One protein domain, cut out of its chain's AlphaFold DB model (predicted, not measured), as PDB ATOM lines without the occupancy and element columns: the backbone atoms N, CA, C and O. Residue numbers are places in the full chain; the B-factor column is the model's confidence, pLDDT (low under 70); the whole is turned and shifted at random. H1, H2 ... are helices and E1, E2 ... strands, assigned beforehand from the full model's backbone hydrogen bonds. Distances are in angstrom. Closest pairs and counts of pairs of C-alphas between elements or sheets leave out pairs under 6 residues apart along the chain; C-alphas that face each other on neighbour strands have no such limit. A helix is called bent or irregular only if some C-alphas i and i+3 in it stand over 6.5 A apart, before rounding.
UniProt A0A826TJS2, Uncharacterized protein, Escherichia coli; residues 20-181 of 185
ATOM      1  N   ILE A  20     152.681 114.994 108.399       91.25
ATOM      2  CA  ILE A  20     152.878 113.619 108.865       91.25
ATOM      3  C   ILE A  20     154.065 113.547 109.820       91.25
ATOM      4  O   ILE A  20     153.951 112.980 110.903       91.25
ATOM      5  N   LYS A  21     155.180 114.197 109.471       89.38
ATOM      6  CA  LYS A  21     156.362 114.263 110.339       89.38
ATOM      7  C   LYS A  21     156.034 114.928 111.682       89.38
ATOM      8  O   LYS A  21     156.400 114.391 112.722       89.38
ATOM      9  N   ASN A  22     155.293 116.036 111.669       89.25
ATOM     10  CA  ASN A  22     154.885 116.730 112.893       89.25
ATOM     11  C   ASN A  22     153.977 115.850 113.777       89.25
ATOM     12  O   ASN A  22     154.142 115.824 114.996       89.25
ATOM     13  N   LEU A  23     153.051 115.091 113.180       91.06
ATOM     14  CA  LEU A  23     152.230 114.115 113.908       91.06
ATOM     15  C   LEU A  23     153.089 112.995 114.514       91.06
ATOM     16  O   LEU A  23     152.916 112.658 115.683       91.06
ATOM     17  N   MET A  24     154.049 112.455 113.758       90.50
ATOM     18  CA  MET A  24     154.990 111.438 114.247       90.50
ATOM     19  C   MET A  24     155.826 111.948 115.432       90.50
ATOM     20  O   MET A  24     156.029 111.219 116.401       90.50
ATOM     21  N   GLU A  25     156.278 113.204 115.397       89.12
ATOM     22  CA  GLU A  25     157.015 113.840 116.499       89.12
ATOM     23  C   GLU A  25     156.143 114.042 117.752       89.12
ATOM     24  O   GLU A  25     156.638 113.971 118.878       89.12
ATOM     25  N   MET A  26     154.829 114.215 117.580       88.81
ATOM     26  CA  MET A  26     153.862 114.331 118.678       88.81
ATOM     27  C   MET A  26     153.446 112.989 119.296       88.81
ATOM     28  O   MET A  26     152.734 112.983 120.303       88.81
ATOM     29  N   LYS A  27     153.915 111.858 118.760       91.12
ATOM     30  CA  LYS A  27     153.547 110.510 119.212       91.12
ATOM     31  C   LYS A  27     153.588 110.334 120.734       91.12
ATOM     32  O   LYS A  27     152.605 109.881 121.308       91.12
ATOM     33  N   CYS A  28     154.691 110.697 121.397       88.38
ATOM     34  CA  CYS A  28     154.816 110.522 122.854       88.38
ATOM     35  C   CYS A  28     153.712 111.278 123.616       88.38
ATOM     36  O   CYS A  28     153.119 110.736 124.545       88.38
ATOM     37  N   GLN A  29     153.400 112.507 123.193       89.50
ATOM     38  CA  GLN A  29     152.360 113.331 123.818       89.50
ATOM     39  C   GLN A  29     150.970 112.718 123.610       89.50
ATOM     40  O   GLN A  29     150.159 112.692 124.534       89.50
ATOM     41  N   ILE A  30     150.716 112.199 122.405       91.38
ATOM     42  CA  ILE A  30     149.475 111.504 122.053       91.38
ATOM     43  C   ILE A  30     149.308 110.240 122.908       91.38
ATOM     44  O   ILE A  30     148.262 110.052 123.531       91.38
ATOM     45  N   GLU A  31     150.343 109.399 122.992       89.81
ATOM     46  CA  GLU A  31     150.316 108.161 123.777       89.81
ATOM     47  C   GLU A  31     150.123 108.429 125.278       89.81
ATOM     48  O   GLU A  31     149.308 107.763 125.920       89.81
ATOM     49  N   GLU A  32     150.833 109.406 125.854       89.31
ATOM     50  CA  GLU A  32     150.697 109.758 127.274       89.31
ATOM     51  C   GLU A  32     149.318 110.318 127.613       89.31
ATOM     52  O   GLU A  32     148.735 109.945 128.636       89.31
ATOM     53  N   ALA A  33     148.776 111.194 126.766       87.12
ATOM     54  CA  ALA A  33     147.461 111.771 126.990       87.12
ATOM     55  C   ALA A  33     146.368 110.693 126.903       87.12
ATOM     56  O   ALA A  33     145.552 110.558 127.818       87.12
ATOM     57  N   ALA A  34     146.416 109.850 125.866       87.50
ATOM     58  CA  ALA A  34     145.459 108.768 125.663       87.50
ATOM     59  C   ALA A  34     145.560 107.656 126.728       87.50
ATOM     60  O   ALA A  34     144.585 106.938 126.973       87.50
ATOM     61  N   ARG A  35     146.705 107.483 127.405       85.81
ATOM     62  CA  ARG A  35     146.884 106.445 128.442       85.81
ATOM     63  C   ARG A  35     145.903 106.585 129.613       85.81
ATOM     64  O   ARG A  35     145.593 105.584 130.250       85.81
ATOM     65  N   LYS A  36     145.389 107.791 129.872       83.81
ATOM     66  CA  LYS A  36     144.444 108.080 130.967       83.81
ATOM     67  C   LYS A  36     143.049 107.481 130.759       83.81
ATOM     68  O   LYS A  36     142.290 107.397 131.717       83.81
ATOM     69  N   TYR A  37     142.722 107.074 129.535       82.00
ATOM     70  CA  TYR A  37     141.397 106.576 129.172       82.00
ATOM     71  C   TYR A  37     141.418 105.071 128.906       82.00
ATOM     72  O   TYR A  37     142.384 104.535 128.360       82.00
ATOM     73  N   SER A  38     140.334 104.391 129.269       75.56
ATOM     74  CA  SER A  38     140.189 102.934 129.123       75.56
ATOM     75  C   SER A  38     139.378 102.505 127.899       75.56
ATOM     76  O   SER A  38     139.302 101.310 127.640       75.56
ATOM     77  N   PHE A  39     138.784 103.449 127.162       81.31
ATOM     78  CA  PHE A  39     137.903 103.193 126.016       81.31
ATOM     79  C   PHE A  39     138.475 103.834 124.746       81.31
ATOM     80  O   PHE A  39     139.030 104.934 124.818       81.31
ATOM     81  N   CYS A  40     138.356 103.158 123.597       84.31
ATOM     82  CA  CYS A  40     138.934 103.601 122.320       84.31
ATOM     83  C   CYS A  40     138.414 104.969 121.863       84.31
ATOM     84  O   CYS A  40     139.221 105.826 121.510       84.31
ATOM     85  N   ASP A  41     137.125 105.250 122.022       80.56
ATOM     86  CA  ASP A  41     136.524 106.536 121.652       80.56
ATOM     87  C   ASP A  41     137.130 107.701 122.439       80.56
ATOM     88  O   ASP A  41     137.619 108.674 121.866       80.56
ATOM     89  N   ALA A  42     137.173 107.565 123.767       79.75
ATOM     90  CA  ALA A  42     137.719 108.581 124.664       79.75
ATOM     91  C   ALA A  42     139.216 108.820 124.412       79.75
ATOM     92  O   ALA A  42     139.697 109.951 124.500       79.75
ATOM     93  N   LYS A  43     139.965 107.772 124.039       87.62
ATOM     94  CA  LYS A  43     141.356 107.936 123.606       87.62
ATOM     95  C   LYS A  43     141.452 108.778 122.344       87.62
ATOM     96  O   LYS A  43     142.279 109.684 122.314       87.62
ATOM     97  N   ILE A  44     140.629 108.510 121.330       89.50
ATOM     98  CA  ILE A  44     140.657 109.266 120.074       89.50
ATOM     99  C   ILE A  44     140.218 110.719 120.274       89.50
ATOM    100  O   ILE A  44     140.848 111.615 119.714       89.50
ATOM    101  N   GLN A  45     139.252 110.991 121.152       84.94
ATOM    102  CA  GLN A  45     138.911 112.365 121.546       84.94
ATOM    103  C   GLN A  45     140.105 113.105 122.166       84.94
ATOM    104  O   GLN A  45     140.365 114.266 121.829       84.94
ATOM    105  N   GLU A  46     140.871 112.447 123.040       88.00
ATOM    106  CA  GLU A  46     142.082 113.051 123.602       88.00
ATOM    107  C   GLU A  46     143.178 113.217 122.542       88.00
ATOM    108  O   GLU A  46     143.835 114.255 122.522       88.00
ATOM    109  N   VAL A  47     143.357 112.256 121.627       91.19
ATOM    110  CA  VAL A  47     144.306 112.389 120.507       91.19
ATOM    111  C   VAL A  47     143.994 113.645 119.694       91.19
ATOM    112  O   VAL A  47     144.878 114.478 119.490       91.19
ATOM    113  N   ILE A  48     142.734 113.826 119.287       90.12
ATOM    114  CA  ILE A  48     142.291 115.015 118.545       90.12
ATOM    115  C   ILE A  48     142.522 116.277 119.390       90.12
ATOM    116  O   ILE A  48     143.062 117.260 118.887       90.12
ATOM    117  N   SER A  49     142.210 116.238 120.691       87.38
ATOM    118  CA  SER A  49     142.456 117.355 121.615       87.38
ATOM    119  C   SER A  49     143.932 117.758 121.679       87.38
ATOM    120  O   SER A  49     144.245 118.948 121.689       87.38
ATOM    121  N   VAL A  50     144.850 116.790 121.719       90.44
ATOM    122  CA  VAL A  50     146.299 117.037 121.743       90.44
ATOM    123  C   VAL A  50     146.776 117.650 120.429       90.44
ATOM    124  O   VAL A  50     147.522 118.627 120.467       90.44
ATOM    125  N   ILE A  51     146.319 117.135 119.283       89.94
ATOM    126  CA  ILE A  51     146.645 117.705 117.966       89.94
ATOM    127  C   ILE A  51     146.114 119.144 117.877       89.94
ATOM    128  O   ILE A  51     146.854 120.046 117.487       89.94
ATOM    129  N   LYS A  52     144.875 119.383 118.327       87.62
ATOM    130  CA  LYS A  52     144.220 120.700 118.327       87.62
ATOM    131  C   LYS A  52     144.957 121.750 119.160       87.62
ATOM    132  O   LYS A  52     144.979 122.914 118.777       87.62
ATOM    133  N   ARG A  53     145.603 121.365 120.272       87.56
ATOM    134  CA  ARG A  53     146.431 122.288 121.085       87.56
ATOM    135  C   ARG A  53     147.594 122.890 120.282       87.56
ATOM    136  O   ARG A  53     148.039 123.989 120.609       87.56
ATOM    137  N   ASN A  54     148.058 122.216 119.228       85.62
ATOM    138  CA  ASN A  54     148.963 122.796 118.241       85.62
ATOM    139  C   ASN A  54     148.150 123.448 117.113       85.62
ATOM    140  O   ASN A  54     147.901 122.829 116.082       85.62
ATOM    141  N   ASN A  55     147.764 124.716 117.292       82.69
ATOM    142  CA  ASN A  55     146.940 125.449 116.321       82.69
ATOM    143  C   ASN A  55     147.502 125.424 114.887       82.69
ATOM    144  O   ASN A  55     146.731 125.374 113.933       82.69
ATOM    145  N   VAL A  56     148.830 125.452 114.720       85.81
ATOM    146  CA  VAL A  56     149.467 125.430 113.393       85.81
ATOM    147  C   VAL A  56     149.268 124.071 112.729       85.81
ATOM    148  O   VAL A  56     148.831 124.008 111.581       85.81
ATOM    149  N   LEU A  57     149.544 122.984 113.455       88.00
ATOM    150  CA  LEU A  57     149.330 121.630 112.949       88.00
ATOM    151  C   LEU A  57     147.846 121.357 112.699       88.00
ATOM    152  O   LEU A  57     147.503 120.830 111.646       88.00
ATOM    153  N   TRP A  58     146.982 121.762 113.632       88.50
ATOM    154  CA  TRP A  58     145.534 121.605 113.535       88.50
ATOM    155  C   TRP A  58     144.987 122.182 112.233       88.50
ATOM    156  O   TRP A  58     144.350 121.475 111.458       88.50
ATOM    157  N   MET A  59     145.305 123.446 111.947       86.25
ATOM    158  CA  MET A  59     144.855 124.113 110.724       86.25
ATOM    159  C   MET A  59     145.403 123.460 109.452       86.25
ATOM    160  O   MET A  59     144.781 123.568 108.401       86.25
ATOM    161  N   ALA A  60     146.548 122.780 109.532       86.56
ATOM    162  CA  ALA A  60     147.151 122.094 108.396       86.56
ATOM    163  C   ALA A  60     146.593 120.677 108.160       86.56
ATOM    164  O   ALA A  60     146.765 120.139 107.063       86.56
ATOM    165  N   CYS A  61     145.980 120.045 109.169       88.38
ATOM    166  CA  CYS A  61     145.633 118.623 109.112       88.38
ATOM    167  C   CYS A  61     144.168 118.280 109.391       88.38
ATOM    168  O   CYS A  61     143.763 117.180 109.025       88.38
ATOM    169  N   LYS A  62     143.368 119.179 109.983       85.88
ATOM    170  CA  LYS A  62     141.990 118.873 110.402       85.88
ATOM    171  C   LYS A  62     141.118 118.289 109.282       85.88
ATOM    172  O   LYS A  62     140.466 117.279 109.496       85.88
ATOM    173  N   ASP A  63     141.217 118.812 108.061       82.69
ATOM    174  CA  ASP A  63     140.397 118.360 106.923       82.69
ATOM    175  C   ASP A  63     140.919 117.053 106.288       82.69
ATOM    176  O   ASP A  63     140.296 116.472 105.401       82.69
ATOM    177  N   LYS A  64     142.095 116.588 106.725       88.62
ATOM    178  CA  LYS A  64     142.720 115.328 106.298       88.62
ATOM    179  C   LYS A  64     142.536 114.211 107.331       88.62
ATOM    180  O   LYS A  64     142.887 113.066 107.039       88.62
ATOM    181  N   LEU A  65     142.066 114.543 108.532       90.19
ATOM    182  CA  LEU A  65     141.868 113.614 109.636       90.19
ATOM    183  C   LEU A  65     140.485 112.952 109.531       90.19
ATOM    184  O   LEU A  65     139.480 113.619 109.312       90.19
ATOM    185  N   GLU A  66     140.424 111.635 109.718       87.94
ATOM    186  CA  GLU A  66     139.174 110.867 109.716       87.94
ATOM    187  C   GLU A  66     139.121 109.956 110.942       87.94
ATOM    188  O   GLU A  66     140.052 109.179 111.179       87.94
ATOM    189  N   VAL A  67     138.017 110.009 111.694       87.81
ATOM    190  CA  VAL A  67     137.725 109.022 112.741       87.81
ATOM    191  C   VAL A  67     137.181 107.768 112.072       87.81
ATOM    192  O   VAL A  67     136.222 107.816 111.302       87.81
ATOM    193  N   ARG A  68     137.815 106.636 112.349       88.00
ATOM    194  CA  ARG A  68     137.557 105.356 111.700       88.00
ATOM    195  C   ARG A  68     137.143 104.329 112.738       88.00
ATOM    196  O   ARG A  68     137.577 104.382 113.887       88.00
ATOM    197  N   VAL A  69     136.309 103.386 112.321       85.75
ATOM    198  CA  VAL A  69     135.896 102.256 113.147       85.75
ATOM    199  C   VAL A  69     136.040 100.962 112.363       85.75
ATOM    200  O   VAL A  69     135.625 100.872 111.207       85.75
ATOM    201  N   ILE A  70     136.623  99.960 113.013       84.19
ATOM    202  CA  ILE A  70     136.583  98.570 112.571       84.19
ATOM    203  C   ILE A  70     135.553  97.836 113.430       84.19
ATOM    204  O   ILE A  70     135.618  97.908 114.656       84.19
ATOM    205  N   LYS A  71     134.580  97.168 112.804       83.25
ATOM    206  CA  LYS A  71     133.488  96.459 113.491       83.25
ATOM    207  C   LYS A  71     133.502  94.987 113.130       83.25
ATOM    208  O   LYS A  71     133.561  94.645 111.955       83.25
ATOM    209  N   SER A  72     133.414  94.121 114.129       80.19
ATOM    210  CA  SER A  72     133.207  92.693 113.918       80.19
ATOM    211  C   SER A  72     131.815  92.457 113.349       80.19
ATOM    212  O   SER A  72     130.840  92.953 113.908       80.19
ATOM    213  N   LEU A  73     131.709  91.670 112.281       76.38
ATOM    214  CA  LEU A  73     130.424  91.141 111.821       76.38
ATOM    215  C   LEU A  73     130.028  89.880 112.598       76.38
ATOM    216  O   LEU A  73     128.841  89.604 112.737       76.38
ATOM    217  N   ASN A  74     131.007  89.145 113.137       73.69
ATOM    218  CA  ASN A  74     130.800  87.918 113.899       73.69
ATOM    219  C   ASN A  74     131.784  87.829 115.081       73.69
ATOM    220  O   ASN A  74     132.989  87.667 114.892       73.69
ATOM    221  N   GLY A  75     131.262  87.849 116.311       76.12
ATOM    222  CA  GLY A  75     132.063  87.681 117.527       76.12
ATOM    223  C   GLY A  75     132.857  88.934 117.917       76.12
ATOM    224  O   GLY A  75     132.319  90.038 117.904       76.12
ATOM    225  N   ASN A  76     134.118  88.744 118.321       77.38
ATOM    226  CA  ASN A  76     135.024  89.822 118.723       77.38
ATOM    227  C   ASN A  76     136.198  89.943 117.745       77.38
ATOM    228  O   ASN A  76     136.741  88.948 117.262       77.38
ATOM    229  N   LEU A  77     136.647  91.172 117.525       78.56
ATOM    230  CA  LEU A  77     137.970  91.486 117.007       78.56
ATOM    231  C   LEU A  77     138.977  91.423 118.158       78.56
ATOM    232  O   LEU A  77     138.647  91.818 119.273       78.56
ATOM    233  N   SER A  78     140.194  90.959 117.884       77.69
ATOM    234  CA  SER A  78     141.296  90.976 118.852       77.69
ATOM    235  C   SER A  78     142.504  91.674 118.240       77.69
ATOM    236  O   SER A  78     142.953  91.317 117.148       77.69
ATOM    237  N   LEU A  79     143.031  92.654 118.969       77.50
ATOM    238  CA  LEU A  79     144.236  93.394 118.639       77.50
ATOM    239  C   LEU A  79     145.454  92.686 119.242       77.50
ATOM    240  O   LEU A  79     145.605  92.603 120.467       77.50
ATOM    241  N   HIS A  80     146.345  92.225 118.372       76.50
ATOM    242  CA  HIS A  80     147.596  91.563 118.728       76.50
ATOM    243  C   HIS A  80     148.774  92.269 118.055       76.50
ATOM    244  O   HIS A  80     149.028  92.040 116.872       76.50
ATOM    245  N   PRO A  81     149.529  93.112 118.775       68.69
ATOM    246  CA  PRO A  81     150.827  93.564 118.292       68.69
ATOM    247  C   PRO A  81     151.726  92.363 117.977       68.69
ATOM    248  O   PRO A  81     151.745  91.390 118.726       68.69
ATOM    249  N   ILE A  82     152.469  92.429 116.869       64.25
ATOM    250  CA  ILE A  82     153.261  91.296 116.361       64.25
ATOM    251  C   ILE A  82     154.326  90.809 117.357       64.25
ATOM    252  O   ILE A  82     154.629  89.620 117.402       64.25
ATOM    253  N   ASP A  83     154.833  91.723 118.185       68.00
ATOM    254  CA  ASP A  83     155.882  91.466 119.173       68.00
ATOM    255  C   ASP A  83     155.328  91.066 120.552       68.00
ATOM    256  O   ASP A  83     156.074  91.012 121.531       68.00
ATOM    257  N   GLU A  84     154.020  90.804 120.660       70.31
ATOM    258  CA  GLU A  84     153.373  90.450 121.922       70.31
ATOM    259  C   GLU A  84     152.620  89.123 121.856       70.31
ATOM    260  O   GLU A  84     151.815  88.861 120.963       70.31
ATOM    261  N   GLU A  85     152.855  88.284 122.866       69.06
ATOM    262  CA  GLU A  85     152.161  87.002 123.006       69.06
ATOM    263  C   GLU A  85     150.679  87.183 123.372       69.06
ATOM    264  O   GLU A  85     149.839  86.370 122.987       69.06
ATOM    265  N   ASN A  86     150.347  88.263 124.087       70.75
ATOM    266  CA  ASN A  86     149.008  88.510 124.616       70.75
ATOM    267  C   ASN A  86     148.194  89.444 123.714       70.75
ATOM    268  O   ASN A  86     148.741  90.324 123.050       70.75
ATOM    269  N   GLU A  87     146.868  89.278 123.714       74.06
ATOM    270  CA  GLU A  87     145.988  90.315 123.170       74.06
ATOM    271  C   GLU A  87     146.091  91.577 124.028       74.06
ATOM    272  O   GLU A  87     146.091  91.513 125.260       74.06
ATOM    273  N   ARG A  88     146.175  92.736 123.375       74.00
ATOM    274  CA  ARG A  88     146.096  94.022 124.077       74.00
ATOM    275  C   ARG A  88     144.668  94.492 124.264       74.00
ATOM    276  O   ARG A  88     144.389  95.285 125.161       74.00
ATOM    277  N   TRP A  89     143.791  94.052 123.375       78.06
ATOM    278  CA  TRP A  89     142.404  94.464 123.350       78.06
ATOM    279  C   TRP A  89     141.580  93.439 122.577       78.06
ATOM    280  O   TRP A  89     142.041  92.914 121.563       78.06
ATOM    281  N   SER A  90     140.355  93.195 123.027       78.75
ATOM    282  CA  SER A  90     139.349  92.479 122.257       78.75
ATOM    283  C   SER A  90     137.966  93.082 122.484       78.75
ATOM    284  O   SER A  90     137.662  93.611 123.555       78.75
ATOM    285  N   GLY A  91     137.124  93.035 121.457       78.19
ATOM    286  CA  GLY A  91     135.779  93.597 121.507       78.19
ATOM    287  C   GLY A  91     135.092  93.596 120.150       78.19
ATOM    288  O   GLY A  91     135.667  93.202 119.139       78.19
ATOM    289  N   GLN A  92     133.839  94.036 120.115       78.31
ATOM    290  CA  GLN A  92     133.034  94.016 118.890       78.31
ATOM    291  C   GLN A  92     133.386  95.142 117.911       78.31
ATOM    292  O   GLN A  92     133.060  95.039 116.733       78.31
ATOM    293  N   TYR A  93     134.042  96.207 118.368       82.50
ATOM    294  CA  TYR A  93     134.486  97.309 117.517       82.50
ATOM    295  C   TYR A  93     135.660  98.057 118.144       82.50
ATOM    296  O   TYR A  93     135.767  98.109 119.366       82.50
ATOM    297  N   HIS A  94     136.485  98.693 117.318       86.75
ATOM    298  CA  HIS A  94     137.568  99.560 117.774       86.75
ATOM    299  C   HIS A  94     137.603 100.857 116.975       86.75
ATOM    300  O   HIS A  94     137.518 100.832 115.745       86.75
ATOM    301  N   VAL A  95     137.736 101.980 117.679       87.31
ATOM    302  CA  VAL A  95     137.810 103.320 117.094       87.31
ATOM    303  C   VAL A  95     139.248 103.810 117.089       87.31
ATOM    304  O   VAL A  95     139.955 103.746 118.095       87.31
ATOM    305  N   TYR A  96     139.666 104.321 115.939       91.38
ATOM    306  CA  TYR A  96     140.997 104.856 115.704       91.38
ATOM    307  C   TYR A  96     140.921 106.110 114.832       91.38
ATOM    308  O   TYR A  96     139.883 106.436 114.255       91.38
ATOM    309  N   LEU A  97     142.024 106.847 114.752       93.69
ATOM    310  CA  LEU A  97     142.131 108.027 113.904       93.69
ATOM    311  C   LEU A  97     143.002 107.694 112.693       93.69
ATOM    312  O   LEU A  97     143.926 106.884 112.773       93.69
ATOM    313  N   THR A  98     142.732 108.324 111.559       94.56
ATOM    314  CA  THR A  98     143.627 108.289 110.400       94.56
ATOM    315  C   THR A  98     143.901 109.691 109.893       94.56
ATOM    316  O   THR A  98     143.094 110.594 110.088       94.56
ATOM    317  N   ILE A  99     145.043 109.860 109.236       94.06
ATOM    318  CA  ILE A  99     145.411 111.057 108.483       94.06
ATOM    319  C   ILE A  99     145.652 110.655 107.027       94.06
ATOM    320  O   ILE A  99     146.378 109.693 106.762       94.06
ATOM    321  N   LYS A 100     145.048 111.368 106.075       92.12
ATOM    322  CA  LYS A 100     145.376 111.211 104.653       92.12
ATOM    323  C   LYS A 100     146.677 111.937 104.330       92.12
ATOM    324  O   LYS A 100     146.819 113.122 104.634       92.12
ATOM    325  N   ASP A 101     147.611 111.236 103.698       89.00
ATOM    326  CA  ASP A 101     148.770 111.870 103.074       89.00
ATOM    327  C   ASP A 101     148.393 112.528 101.733       89.00
ATOM    328  O   ASP A 101     147.258 112.432 101.258       89.00
ATOM    329  N   ASP A 102     149.352 113.207 101.105       85.44
ATOM    330  CA  ASP A 102     149.115 113.924  99.846       85.44
ATOM    331  C   ASP A 102     148.862 112.986  98.647       85.44
ATOM    332  O   ASP A 102     148.413 113.437  97.596       85.44
ATOM    333  N   SER A 103     149.102 111.677  98.799       86.62
ATOM    334  CA  SER A 103     148.728 110.650  97.817       86.62
ATOM    335  C   SER A 103     147.309 110.102  98.031       86.62
ATOM    336  O   SER A 103     146.841 109.272  97.253       86.62
ATOM    337  N   GLY A 104     146.613 110.565  99.075       86.31
ATOM    338  CA  GLY A 104     145.290 110.092  99.479       86.31
ATOM    339  C   GLY A 104     145.320 108.828 100.339       86.31
ATOM    340  O   GLY A 104     144.263 108.289 100.677       86.31
ATOM    341  N   LYS A 105     146.505 108.346 100.721       92.19
ATOM    342  CA  LYS A 105     146.669 107.141 101.530       92.19
ATOM    343  C   LYS A 105     146.425 107.450 103.005       92.19
ATOM    344  O   LYS A 105     146.939 108.429 103.538       92.19
ATOM    345  N   ARG A 106     145.660 106.588 103.682       93.88
ATOM    346  CA  ARG A 106     145.385 106.698 105.122       93.88
ATOM    347  C   ARG A 106     146.529 106.122 105.944       93.88
ATOM    348  O   ARG A 106     146.851 104.940 105.803       93.88
ATOM    349  N   LEU A 107     147.085 106.940 106.828       94.94
ATOM    350  CA  LEU A 107     148.045 106.541 107.853       94.94
ATOM    351  C   LEU A 107     147.349 106.528 109.214       94.94
ATOM    352  O   LEU A 107     146.611 107.455 109.544       94.94
ATOM    353  N   VAL A 108     147.562 105.470 109.990       94.06
ATOM    354  CA  VAL A 108     146.849 105.229 111.249       94.06
ATOM    355  C   VAL A 108     147.480 105.993 112.403       94.06
ATOM    356  O   VAL A 108     148.699 106.033 112.545       94.06
ATOM    357  N   ILE A 109     146.636 106.571 113.250       94.69
ATOM    358  CA  ILE A 109     146.970 107.118 114.561       94.69
ATOM    359  C   ILE A 109     146.119 106.351 115.579       94.69
ATOM    360  O   ILE A 109     144.928 106.615 115.751       94.69
ATOM    361  N   ASP A 110     146.738 105.372 116.232       92.12
ATOM    362  CA  ASP A 110     146.093 104.508 117.213       92.12
ATOM    363  C   ASP A 110     146.989 104.289 118.449       92.12
ATOM    364  O   ASP A 110     147.902 103.453 118.437       92.12
ATOM    365  N   PRO A 111     146.721 104.999 119.559       85.56
ATOM    366  CA  PRO A 111     147.490 104.846 120.785       85.56
ATOM    367  C   PRO A 111     147.269 103.496 121.494       85.56
ATOM    368  O   PRO A 111     148.030 103.195 122.416       85.56
ATOM    369  N   TYR A 112     146.281 102.667 121.115       79.06
ATOM    370  CA  TYR A 112     146.115 101.321 121.699       79.06
ATOM    371  C   TYR A 112     147.247 100.368 121.308       79.06
ATOM    372  O   TYR A 112     147.696  99.553 122.122       79.06
ATOM    373  N   ILE A 113     147.746 100.491 120.078       75.62
ATOM    374  CA  ILE A 113     148.863  99.672 119.594       75.62
ATOM    375  C   ILE A 113     150.175 100.090 120.228       75.62
ATOM    376  O   ILE A 113     151.040  99.243 120.448       75.62
ATOM    377  N   GLY A 114     150.323 101.366 120.588       71.25
ATOM    378  CA  GLY A 114     151.569 101.908 121.123       71.25
ATOM    379  C   GLY A 114     152.782 101.619 120.224       71.25
ATOM    380  O   GLY A 114     152.661 101.134 119.100       71.25
ATOM    381  N   GLY A 115     153.984 101.902 120.719       74.31
ATOM    382  CA  GLY A 115     155.202 101.553 119.981       74.31
ATOM    383  C   GLY A 115     155.331 102.308 118.650       74.31
ATOM    384  O   GLY A 115     154.661 103.316 118.441       74.31
ATOM    385  N   PRO A 116     156.275 101.939 117.768       73.19
ATOM    386  CA  PRO A 116     156.566 102.684 116.539       73.19
ATOM    387  C   PRO A 116     155.343 102.950 115.655       73.19
ATOM    388  O   PRO A 116     155.256 104.032 115.097       73.19
ATOM    389  N   ASP A 117     154.380 102.033 115.600       79.19
ATOM    390  CA  ASP A 117     153.264 102.089 114.649       79.19
ATOM    391  C   ASP A 117     152.050 102.906 115.117       79.19
ATOM    392  O   ASP A 117     151.090 103.063 114.365       79.19
ATOM    393  N   SER A 118     152.078 103.458 116.333       84.31
ATOM    394  CA  SER A 118     150.916 104.121 116.940       84.31
ATOM    395  C   SER A 118     150.544 105.478 116.340       84.31
ATOM    396  O   SER A 118     149.463 105.984 116.639       84.31
ATOM    397  N   CYS A 119     151.412 106.108 115.538       90.44
ATOM    398  CA  CYS A 119     151.185 107.486 115.097       90.44
ATOM    399  C   CYS A 119     151.722 107.790 113.692       90.44
ATOM    400  O   CYS A 119     152.900 108.092 113.513       90.44
ATOM    401  N   ALA A 120     150.815 107.767 112.713       87.38
ATOM    402  CA  ALA A 120     150.969 108.234 111.334       87.38
ATOM    403  C   ALA A 120     152.140 107.610 110.547       87.38
ATOM    404  O   ALA A 120     152.719 108.253 109.677       87.38
ATOM    405  N   ILE A 121     152.476 106.349 110.834       88.44
ATOM    406  CA  ILE A 121     153.560 105.605 110.161       88.44
ATOM    407  C   ILE A 121     153.002 104.494 109.275       88.44
ATOM    408  O   ILE A 121     153.392 104.345 108.115       88.44
ATOM    409  N   THR A 122     152.072 103.717 109.821       89.00
ATOM    410  CA  THR A 122     151.549 102.518 109.170       89.00
ATOM    411  C   THR A 122     150.254 102.833 108.435       89.00
ATOM    412  O   THR A 122     149.413 103.593 108.912       89.00
ATOM    413  N   SER A 123     150.098 102.270 107.237       91.94
ATOM    414  CA  SER A 123     148.876 102.435 106.454       91.94
ATOM    415  C   SER A 123     147.716 101.650 107.042       91.94
ATOM    416  O   SER A 123     147.952 100.602 107.629       91.94
ATOM    417  N   GLU A 124     146.477 102.103 106.834       90.81
ATOM    418  CA  GLU A 124     145.282 101.406 107.350       90.81
ATOM    419  C   GLU A 124     145.266  99.924 106.940       90.81
ATOM    420  O   GLU A 124     145.142  99.056 107.793       90.81
ATOM    421  N   GLU A 125     145.537  99.616 105.669       88.12
ATOM    422  CA  GLU A 125     145.635  98.230 105.174       88.12
ATOM    423  C   GLU A 125     146.672  97.390 105.936       88.12
ATOM    424  O   GLU A 125     146.393  96.277 106.371       88.12
ATOM    425  N   ARG A 126     147.870  97.946 106.149       87.50
ATOM    426  CA  ARG A 126     148.974  97.252 106.819       87.50
ATOM    427  C   ARG A 126     148.704  97.104 108.316       87.50
ATOM    428  O   ARG A 126     149.057  96.089 108.901       87.50
ATOM    429  N   TRP A 127     148.064  98.099 108.924       87.75
ATOM    430  CA  TRP A 127     147.631  98.074 110.316       87.75
ATOM    431  C   TRP A 127     146.594  96.971 110.553       87.75
ATOM    432  O   TRP A 127     146.730  96.208 111.507       87.75
ATOM    433  N   ILE A 128     145.623  96.829 109.642       85.31
ATOM    434  CA  ILE A 128     144.650  95.729 109.641       85.31
ATOM    435  C   ILE A 128     145.373  94.390 109.547       85.31
ATOM    436  O   ILE A 128     145.231  93.551 110.432       85.31
ATOM    437  N   ASP A 129     146.183  94.206 108.507       80.31
ATOM    438  CA  ASP A 129     146.821  92.918 108.240       80.31
ATOM    439  C   ASP A 129     147.773  92.475 109.359       80.31
ATOM    440  O   ASP A 129     147.938  91.274 109.583       80.31
ATOM    441  N   TYR A 130     148.408  93.420 110.055       77.38
ATOM    442  CA  TYR A 130     149.422  93.109 111.063       77.38
ATOM    443  C   TYR A 130     148.884  92.995 112.478       77.38
ATOM    444  O   TYR A 130     149.380  92.162 113.235       77.38
ATOM    445  N   HIS A 131     147.904  93.816 112.851       74.06
ATOM    446  CA  HIS A 131     147.467  93.898 114.243       74.06
ATOM    447  C   HIS A 131     146.122  93.227 114.498       74.06
ATOM    448  O   HIS A 131     145.827  92.869 115.638       74.06
ATOM    449  N   TRP A 132     145.333  92.995 113.451       74.25
ATOM    450  CA  TRP A 132     144.036  92.343 113.550       74.25
ATOM    451  C   TRP A 132     144.159  90.943 112.971       74.25
ATOM    452  O   TRP A 132     144.035  90.723 111.765       74.25
ATOM    453  N   LYS A 133     144.470  89.974 113.843       60.94
ATOM    454  CA  LYS A 133     144.643  88.579 113.429       60.94
ATOM    455  C   LYS A 133     143.382  88.099 112.714       60.94
ATOM    456  O   LYS A 133     142.318  87.960 113.316       60.94
ATOM    457  N   ARG A 134     143.545  87.769 111.432       53.47
ATOM    458  CA  ARG A 134     142.599  86.963 110.665       53.47
ATOM    459  C   ARG A 134     142.665  85.524 111.180       53.47
ATOM    460  O   ARG A 134     143.266  84.660 110.543       53.47
ATOM    461  N   ASP A 135     142.032  85.234 112.316       49.19
ATOM    462  CA  ASP A 135     141.403  83.915 112.399       49.19
ATOM    463  C   ASP A 135     140.459  83.861 111.202       49.19
ATOM    464  O   ASP A 135     139.682  84.791 110.995       49.19
ATOM    465  N   LYS A 136     140.649  82.857 110.346       43.84
ATOM    466  CA  LYS A 136     140.361  82.863 108.901       43.84
ATOM    467  C   LYS A 136     138.897  83.103 108.476       43.84
ATOM    468  O   LYS A 136     138.594  82.946 107.302       43.84
ATOM    469  N   GLU A 137     138.016  83.507 109.386       49.28
ATOM    470  CA  GLU A 137     136.581  83.720 109.178       49.28
ATOM    471  C   GLU A 137     136.014  84.919 109.973       49.28
ATOM    472  O   GLU A 137     134.808  85.008 110.189       49.28
ATOM    473  N   ARG A 138     136.849  85.855 110.452       56.16
ATOM    474  CA  ARG A 138     136.339  87.063 111.130       56.16
ATOM    475  C   ARG A 138     136.052  88.166 110.117       56.16
ATOM    476  O   ARG A 138     136.906  89.002 109.833       56.16
ATOM    477  N   ASP A 139     134.841  88.139 109.576       70.31
ATOM    478  CA  ASP A 139     134.292  89.221 108.763       70.31
ATOM    479  C   ASP A 139     134.237  90.524 109.585       70.31
ATOM    480  O   ASP A 139     133.811  90.528 110.746       70.31
ATOM    481  N   PHE A 140     134.678  91.640 109.000       77.44
ATOM    482  CA  PHE A 140     134.601  92.967 109.612       77.44
ATOM    483  C   PHE A 140     134.224  94.034 108.587       77.44
ATOM    484  O   PHE A 140     134.477  93.881 107.391       77.44
ATOM    485  N   THR A 141     133.651  95.138 109.062       81.56
ATOM    486  CA  THR A 141     133.438  96.346 108.257       81.56
ATOM    487  C   THR A 141     134.352  97.467 108.725       81.56
ATOM    488  O   THR A 141     134.709  97.554 109.902       81.56
ATOM    489  N   LEU A 142     134.751  98.314 107.777       81.88
ATOM    490  CA  LEU A 142     135.477  99.552 108.035       81.88
ATOM    491  C   LEU A 142     134.583 100.722 107.666       81.88
ATOM    492  O   LEU A 142     134.111 100.813 106.533       81.88
ATOM    493  N   GLU A 143     134.408 101.644 108.596       80.69
ATOM    494  CA  GLU A 143     133.563 102.815 108.401       80.69
ATOM    495  C   GLU A 143     134.307 104.072 108.853       80.69
ATOM    496  O   GLU A 143     135.132 104.039 109.768       80.69
ATOM    497  N   THR A 144     134.022 105.196 108.199       78.38
ATOM    498  CA  THR A 144     134.337 106.511 108.766       78.38
ATOM    499  C   THR A 144     133.161 106.894 109.646       78.38
ATOM    500  O   THR A 144     132.019 106.823 109.194       78.38
ATOM    501  N   ILE A 145     133.418 107.277 110.895       71.25
ATOM    502  CA  ILE A 145     132.363 107.815 111.752       71.25
ATOM    503  C   ILE A 145     131.930 109.157 111.155       71.25
ATOM    504  O   ILE A 145     132.736 110.076 111.038       71.25
ATOM    505  N   ALA A 146     130.663 109.235 110.758       58.22
ATOM    506  CA  ALA A 146     130.008 110.424 110.229       58.22
ATOM    507  C   ALA A 146     128.597 110.540 110.843       58.22
ATOM    508  O   ALA A 146     128.007 109.517 111.218       58.22
ATOM    509  N   PRO A 147     128.062 111.758 111.026       51.03
ATOM    510  CA  PRO A 147     126.746 111.964 111.609       51.03
ATOM    511  C   PRO A 147     125.619 111.566 110.649       51.03
ATOM    512  O   PRO A 147     125.823 111.468 109.444       51.03
ATOM    513  N   GLN A 148     124.425 111.326 111.200       49.09
ATOM    514  CA  GLN A 148     123.269 110.729 110.507       49.09
ATOM    515  C   GLN A 148     122.676 111.566 109.368       49.09
ATOM    516  O   GLN A 148     121.934 111.030 108.550       49.09
ATOM    517  N   SER A 149     122.944 112.872 109.314       50.53
ATOM    518  CA  SER A 149     122.345 113.763 108.316       50.53
ATOM    519  C   SER A 149     123.405 114.578 107.595       50.53
ATOM    520  O   SER A 149     124.142 115.326 108.241       50.53
ATOM    521  N   GLU A 150     123.416 114.502 106.262       49.44
ATOM    522  CA  GLU A 150     124.108 115.471 105.413       49.44
ATOM    523  C   GLU A 150     123.567 116.881 105.686       49.44
ATOM    524  O   GLU A 150     122.349 117.085 105.748       49.44
ATOM    525  N   ARG A 151     124.459 117.859 105.870       52.44
ATOM    526  CA  ARG A 151     124.079 119.265 106.013       52.44
ATOM    527  C   ARG A 151     124.368 119.998 104.712       52.44
ATOM    528  O   ARG A 151     125.391 119.795 104.070       52.44
ATOM    529  N   TYR A 152     123.430 120.846 104.321       51.59
ATOM    530  CA  TYR A 152     123.568 121.740 103.183       51.59
ATOM    531  C   TYR A 152     123.367 123.157 103.708       51.59
ATOM    532  O   TYR A 152     122.426 123.405 104.469       51.59
ATOM    533  N   ASN A 153     124.257 124.077 103.341       56.34
ATOM    534  CA  ASN A 153     124.141 125.466 103.773       56.34
ATOM    535  C   ASN A 153     122.933 126.154 103.094       56.34
ATOM    536  O   ASN A 153     122.272 125.602 102.209       56.34
ATOM    537  N   SER A 154     122.644 127.404 103.470       60.53
ATOM    538  CA  SER A 154     121.547 128.192 102.874       60.53
ATOM    539  C   SER A 154     121.688 128.466 101.367       60.53
ATOM    540  O   SER A 154     120.751 128.957 100.740       60.53
ATOM    541  N   GLN A 155     122.855 128.174 100.795       64.31
ATOM    542  CA  GLN A 155     123.211 128.338  99.392       64.31
ATOM    543  C   GLN A 155     123.088 127.018  98.611       64.31
ATOM    544  O   GLN A 155     123.202 127.030  97.388       64.31
ATOM    545  N   GLY A 156     122.786 125.905  99.290       43.66
ATOM    546  CA  GLY A 156     122.681 124.578  98.686       43.66
ATOM    547  C   GLY A 156     124.027 123.887  98.473       43.66
ATOM    548  O   GLY A 156     124.063 122.839  97.828       43.66
ATOM    549  N   ASP A 157     125.119 124.435  99.010       44.09
ATOM    550  CA  ASP A 157     126.412 123.760  98.995       44.09
ATOM    551  C   ASP A 157     126.441 122.685 100.082       44.09
ATOM    552  O   ASP A 157     125.955 122.890 101.198       44.09
ATOM    553  N   TYR A 158     127.041 121.543  99.747       38.62
ATOM    554  CA  TYR A 158     127.340 120.486 100.705       38.62
ATOM    555  C   TYR A 158     128.277 121.029 101.787       38.62
ATOM    556  O   TYR A 158     129.417 121.412 101.512       38.62
ATOM    557  N   GLU A 159     127.783 121.056 103.017       47.47
ATOM    558  CA  GLU A 159     128.550 121.386 104.207       47.47
ATOM    559  C   GLU A 159     128.987 120.037 104.795       47.47
ATOM    560  O   GLU A 159     128.119 119.215 105.113       47.47
ATOM    561  N   PRO A 160     130.297 119.717 104.845       45.81
ATOM    562  CA  PRO A 160     130.732 118.383 105.234       45.81
ATOM    563  C   PRO A 160     130.095 118.023 106.588       45.81
ATOM    564  O   PRO A 160     130.216 118.810 107.525       45.81
ATOM    565  N   PRO A 161     129.394 116.877 106.719       48.12
ATOM    566  CA  PRO A 161     128.443 116.674 107.806       48.12
ATOM    567  C   PRO A 161     129.129 116.544 109.163       48.12
ATOM    568  O   PRO A 161     128.460 116.616 110.181       48.12
ATOM    569  N   PHE A 162     130.447 116.339 109.179       52.28
ATOM    570  CA  PHE A 162     131.240 115.984 110.340       52.28
ATOM    571  C   PHE A 162     132.417 116.940 110.503       52.28
ATOM    572  O   PHE A 162     133.389 116.851 109.747       52.28
ATOM    573  N   GLU A 163     132.375 117.796 111.519       61.25
ATOM    574  CA  GLU A 163     133.600 118.392 112.042       61.25
ATOM    575  C   GLU A 163     134.194 117.432 113.082       61.25
ATOM    576  O   GLU A 163     133.477 116.831 113.883       61.25
ATOM    577  N   LEU A 164     135.519 117.265 113.105       63.78
ATOM    578  CA  LEU A 164     136.184 116.461 114.143       63.78
ATOM    579  C   LEU A 164     135.844 116.965 115.545       63.78
ATOM    580  O   LEU A 164     135.761 116.187 116.496       63.78
ATOM    581  N   GLU A 165     135.624 118.270 115.656       62.97
ATOM    582  CA  GLU A 165     135.096 118.935 116.829       62.97
ATOM    583  C   GLU A 165     133.771 118.326 117.308       62.97
ATOM    584  O   GLU A 165     133.614 118.136 118.513       62.97
ATOM    585  N   ASP A 166     132.858 117.933 116.418       60.69
ATOM    586  CA  ASP A 166     131.591 117.316 116.817       60.69
ATOM    587  C   ASP A 166     131.821 115.989 117.550       60.69
ATOM    588  O   ASP A 166     131.177 115.727 118.568       60.69
ATOM    589  N   PHE A 167     132.793 115.182 117.104       65.94
ATOM    590  CA  PHE A 167     133.181 113.953 117.807       65.94
ATOM    591  C   PHE A 167     133.822 114.235 119.167       65.94
ATOM    592  O   PHE A 167     133.637 113.457 120.103       65.94
ATOM    593  N   MET A 168     134.562 115.342 119.306       63.06
ATOM    594  CA  MET A 168     135.165 115.736 120.584       63.06
ATOM    595  C   MET A 168     134.116 116.094 121.645       63.06
ATOM    596  O   MET A 168     134.365 115.876 122.828       63.06
ATOM    597  N   TYR A 169     132.978 116.668 121.238       58.12
ATOM    598  CA  TYR A 169     131.988 117.233 122.161       58.12
ATOM    599  C   TYR A 169     130.720 116.377 122.343       58.12
ATOM    600  O   TYR A 169     130.078 116.497 123.385       58.12
ATOM    601  N   ASN A 170     130.364 115.501 121.391       56.34
ATOM    602  CA  ASN A 170     129.063 114.806 121.357       56.34
ATOM    603  C   ASN A 170     129.139 113.284 121.577       56.34
ATOM    604  O   ASN A 170     128.415 112.523 120.931       56.34
ATOM    605  N   SER A 171     130.012 112.821 122.476       52.31
ATOM    606  CA  SER A 171     130.215 111.394 122.766       52.31
ATOM    607  C   SER A 171     128.891 110.607 122.837       52.31
ATOM    608  O   SER A 171     128.067 110.849 123.716       52.31
ATOM    609  N   PHE A 172     128.728 109.613 121.958       54.94
ATOM    610  CA  PHE A 172     127.774 108.506 122.129       54.94
ATOM    611  C   PHE A 172     126.264 108.824 122.149       54.94
ATOM    612  O   PHE A 172     125.491 108.080 122.750       54.94
ATOM    613  N   LEU A 173     125.800 109.849 121.430       53.97
ATOM    614  CA  LEU A 173     124.371 109.948 121.106       53.97
ATOM    615  C   LEU A 173     124.073 109.145 119.820       53.97
ATOM    616  O   LEU A 173     124.501 109.561 118.739       53.97
ATOM    617  N   PRO A 174     123.350 108.007 119.891       51.22
ATOM    618  CA  PRO A 174     122.960 107.235 118.703       51.22
ATOM    619  C   PRO A 174     122.009 108.006 117.789       51.22
ATOM    620  O   PRO A 174     121.779 107.590 116.665       51.22
ATOM    621  N   GLU A 175     121.468 109.122 118.267       52.84
ATOM    622  CA  GLU A 175     120.651 110.069 117.506       52.84
ATOM    623  C   GLU A 175     121.498 110.971 116.591       52.84
ATOM    624  O   GLU A 175     120.959 111.605 115.692       52.84
ATOM    625  N   ILE A 176     122.818 111.052 116.815       51.00
ATOM    626  CA  ILE A 176     123.716 111.960 116.085       51.00
ATOM    627  C   ILE A 176     124.563 111.210 115.052       51.00
ATOM    628  O   ILE A 176     124.797 111.750 113.976       51.00
ATOM    629  N   TYR A 177     124.983 109.966 115.316       53.38
ATOM    630  CA  TYR A 177     125.889 109.204 114.437       53.38
ATOM    631  C   TYR A 177     125.298 107.857 114.007       53.38
ATOM    632  O   TYR A 177     124.934 107.033 114.845       53.38
ATOM    633  N   GLU A 178     125.205 107.605 112.695       45.84
ATOM    634  CA  GLU A 178     124.564 106.390 112.153       45.84
ATOM    635  C   GLU A 178     125.365 105.137 112.506       45.84
ATOM    636  O   GLU A 178     124.812 104.114 112.915       45.84
ATOM    637  N   SER A 179     126.693 105.263 112.474       47.03
ATOM    638  CA  SER A 179     127.623 104.213 112.879       47.03
ATOM    639  C   SER A 179     127.423 103.775 114.335       47.03
ATOM    640  O   SER A 179     127.824 102.659 114.676       47.03
ATOM    641  N   HIS A 180     126.782 104.599 115.176       50.16
ATOM    642  CA  HIS A 180     126.533 104.313 116.587       50.16
ATOM    643  C   HIS A 180     125.218 103.572 116.855       50.16
ATOM    644  O   HIS A 180     125.059 102.999 117.932       50.16
ATOM    645  N   ALA A 181     124.296 103.498 115.885       49.69
ATOM    646  CA  ALA A 181     123.069 102.705 116.018       49.69
ATOM    647  C   ALA A 181     123.357 101.204 116.228       49.69
ATOM    648  O   ALA A 181     122.534 100.483 116.789       49.69
TER     649      ALA A 181
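AT A GLANCE: This is residues 20 to 181 of the 185 residues of an uncharacterized protein of Escherichia coli (UniProt A0A826TJS2). A strongly twisted five-stranded sheet makes the core and curls round the helix H5 on one face, while the longest helix, H3, covers the other face, with H1, H2 and H4 near it along the sheet's margin. A small hairpin, E2 and E3, comes between E1 and E4 in the chain, and after E7 a long link swings out in a narrow loop to Gln 155 before the short helices H6 and H7. The printed part has 162 residues, with seven named helices and seven named strands in the order H1 H2 H3 H4 E1 E2 E3 E4 E5 E6 H5 E7 H6 H7, and its class is mixed, helices and strands. The large sheet has the order E6 E5 E4 E1 E7, all antiparallel, and with H1 and H3 on one face and H5 on the other it makes three layers, helices on both faces of a sheet. The whole is compact, with a radius of gyration of the C-alphas of 15.9 A, and only just elongated, with spans of 55 by 36 by 32 A.

HOW THE PARTS SIT: In the large sheet E4, residues 93 to 100, and E1, residues 65 to 72, are antiparallel neighbours at 150 degrees, with N 96 and O 68 within hydrogen-bond range at 2.9 A. E7, residues 140 to 144, is an edge strand beside E1, antiparallel at 158 degrees, with N 71 and O 141 at 2.9 A. E4, E5, residues 106 to 109, and E6, residues 119 to 123, form a meander, each strand the antiparallel neighbour of the one before. Its hairpins have N 107 and O 99 at 2.8 A for E4 and E5, and N 120 and O 108 at 2.7 A for E5 and E6. H3, residues 40 to 53, is on the sheet at a height of 8.9 A over it, over E4 and along the strands at 7 degrees on the local plane; the closest C-alphas of H3 and E4 are those of Cys 40 and Val 95, 5.4 A apart. H5, residues 124 to 131, is on the sheet, which curls round it; its closest C-alphas to E5 are those of Glu 124 and Val 108, 5.7 A. H1, residues 20 to 25, is on the sheet, over E6, with the C-alphas of Met 24 and Cys 119 closest at 5.6 A. H3 is the hub. It touches H2, residues 27 to 34, at a steep tilt of 54 degrees, opposite ways, with the C-alphas of Lys 43 and Ala 34 closest at 4.7 A. With residues 45 to 49 alone it touches H6, residues 164 to 169, where the C-alphas of Gln 45 and Met 168 are closest at 5.1 A. H3 and H4, residues 55 to 64, touch only at the corner, and only just, with 3 pairs of C-alphas within 8 A, the closest those of Lys 52 and Trp 58 at 5.1 A. H2 and H4 only graze the sheet. H6 and H7, residues 178 to 181, are apart. The hairpin of E2, residues 77 to 79, and E3, residues 89 to 91, has N 79 and O 89 at 2.8 A. Each O i to N i+4 pair is within hydrogen-bond range in H1, H2, H3, H5 and H6, and 4 of 6 are in H4; H7 is too short for such a pair.

IN THESE COORDINATES: E1 runs 23.0 A from Leu 65 to Ser 72, and E4 runs 21.8 A from Tyr 93 to Lys 100. H3 is 20.2 A long, E7 13.6 A and H4 14.9 A; H4 is irregular, with C-alphas 60 and 63 7.9 A apart. H1 begins at C-alpha 20, (152.878, 113.619, 108.865), E4 begins at C-alpha 93, (134.486, 97.309, 117.517), and H7 ends at C-alpha 181, (123.069, 102.705, 116.018).

THE WHOLE: The two C-alphas farthest apart are those of Glu 85 and Gln 155, 55.7 A. The printed part has no cut, and its one long link joins E7 to H6 through 19 residues, within which residues 151 to 152 pair with residues 158 to 159, antiparallel. The mean pLDDT of the printed part is 76.0; it is under 70 at residues 81 to 83, 85, 133 to 138 and 146 to 181.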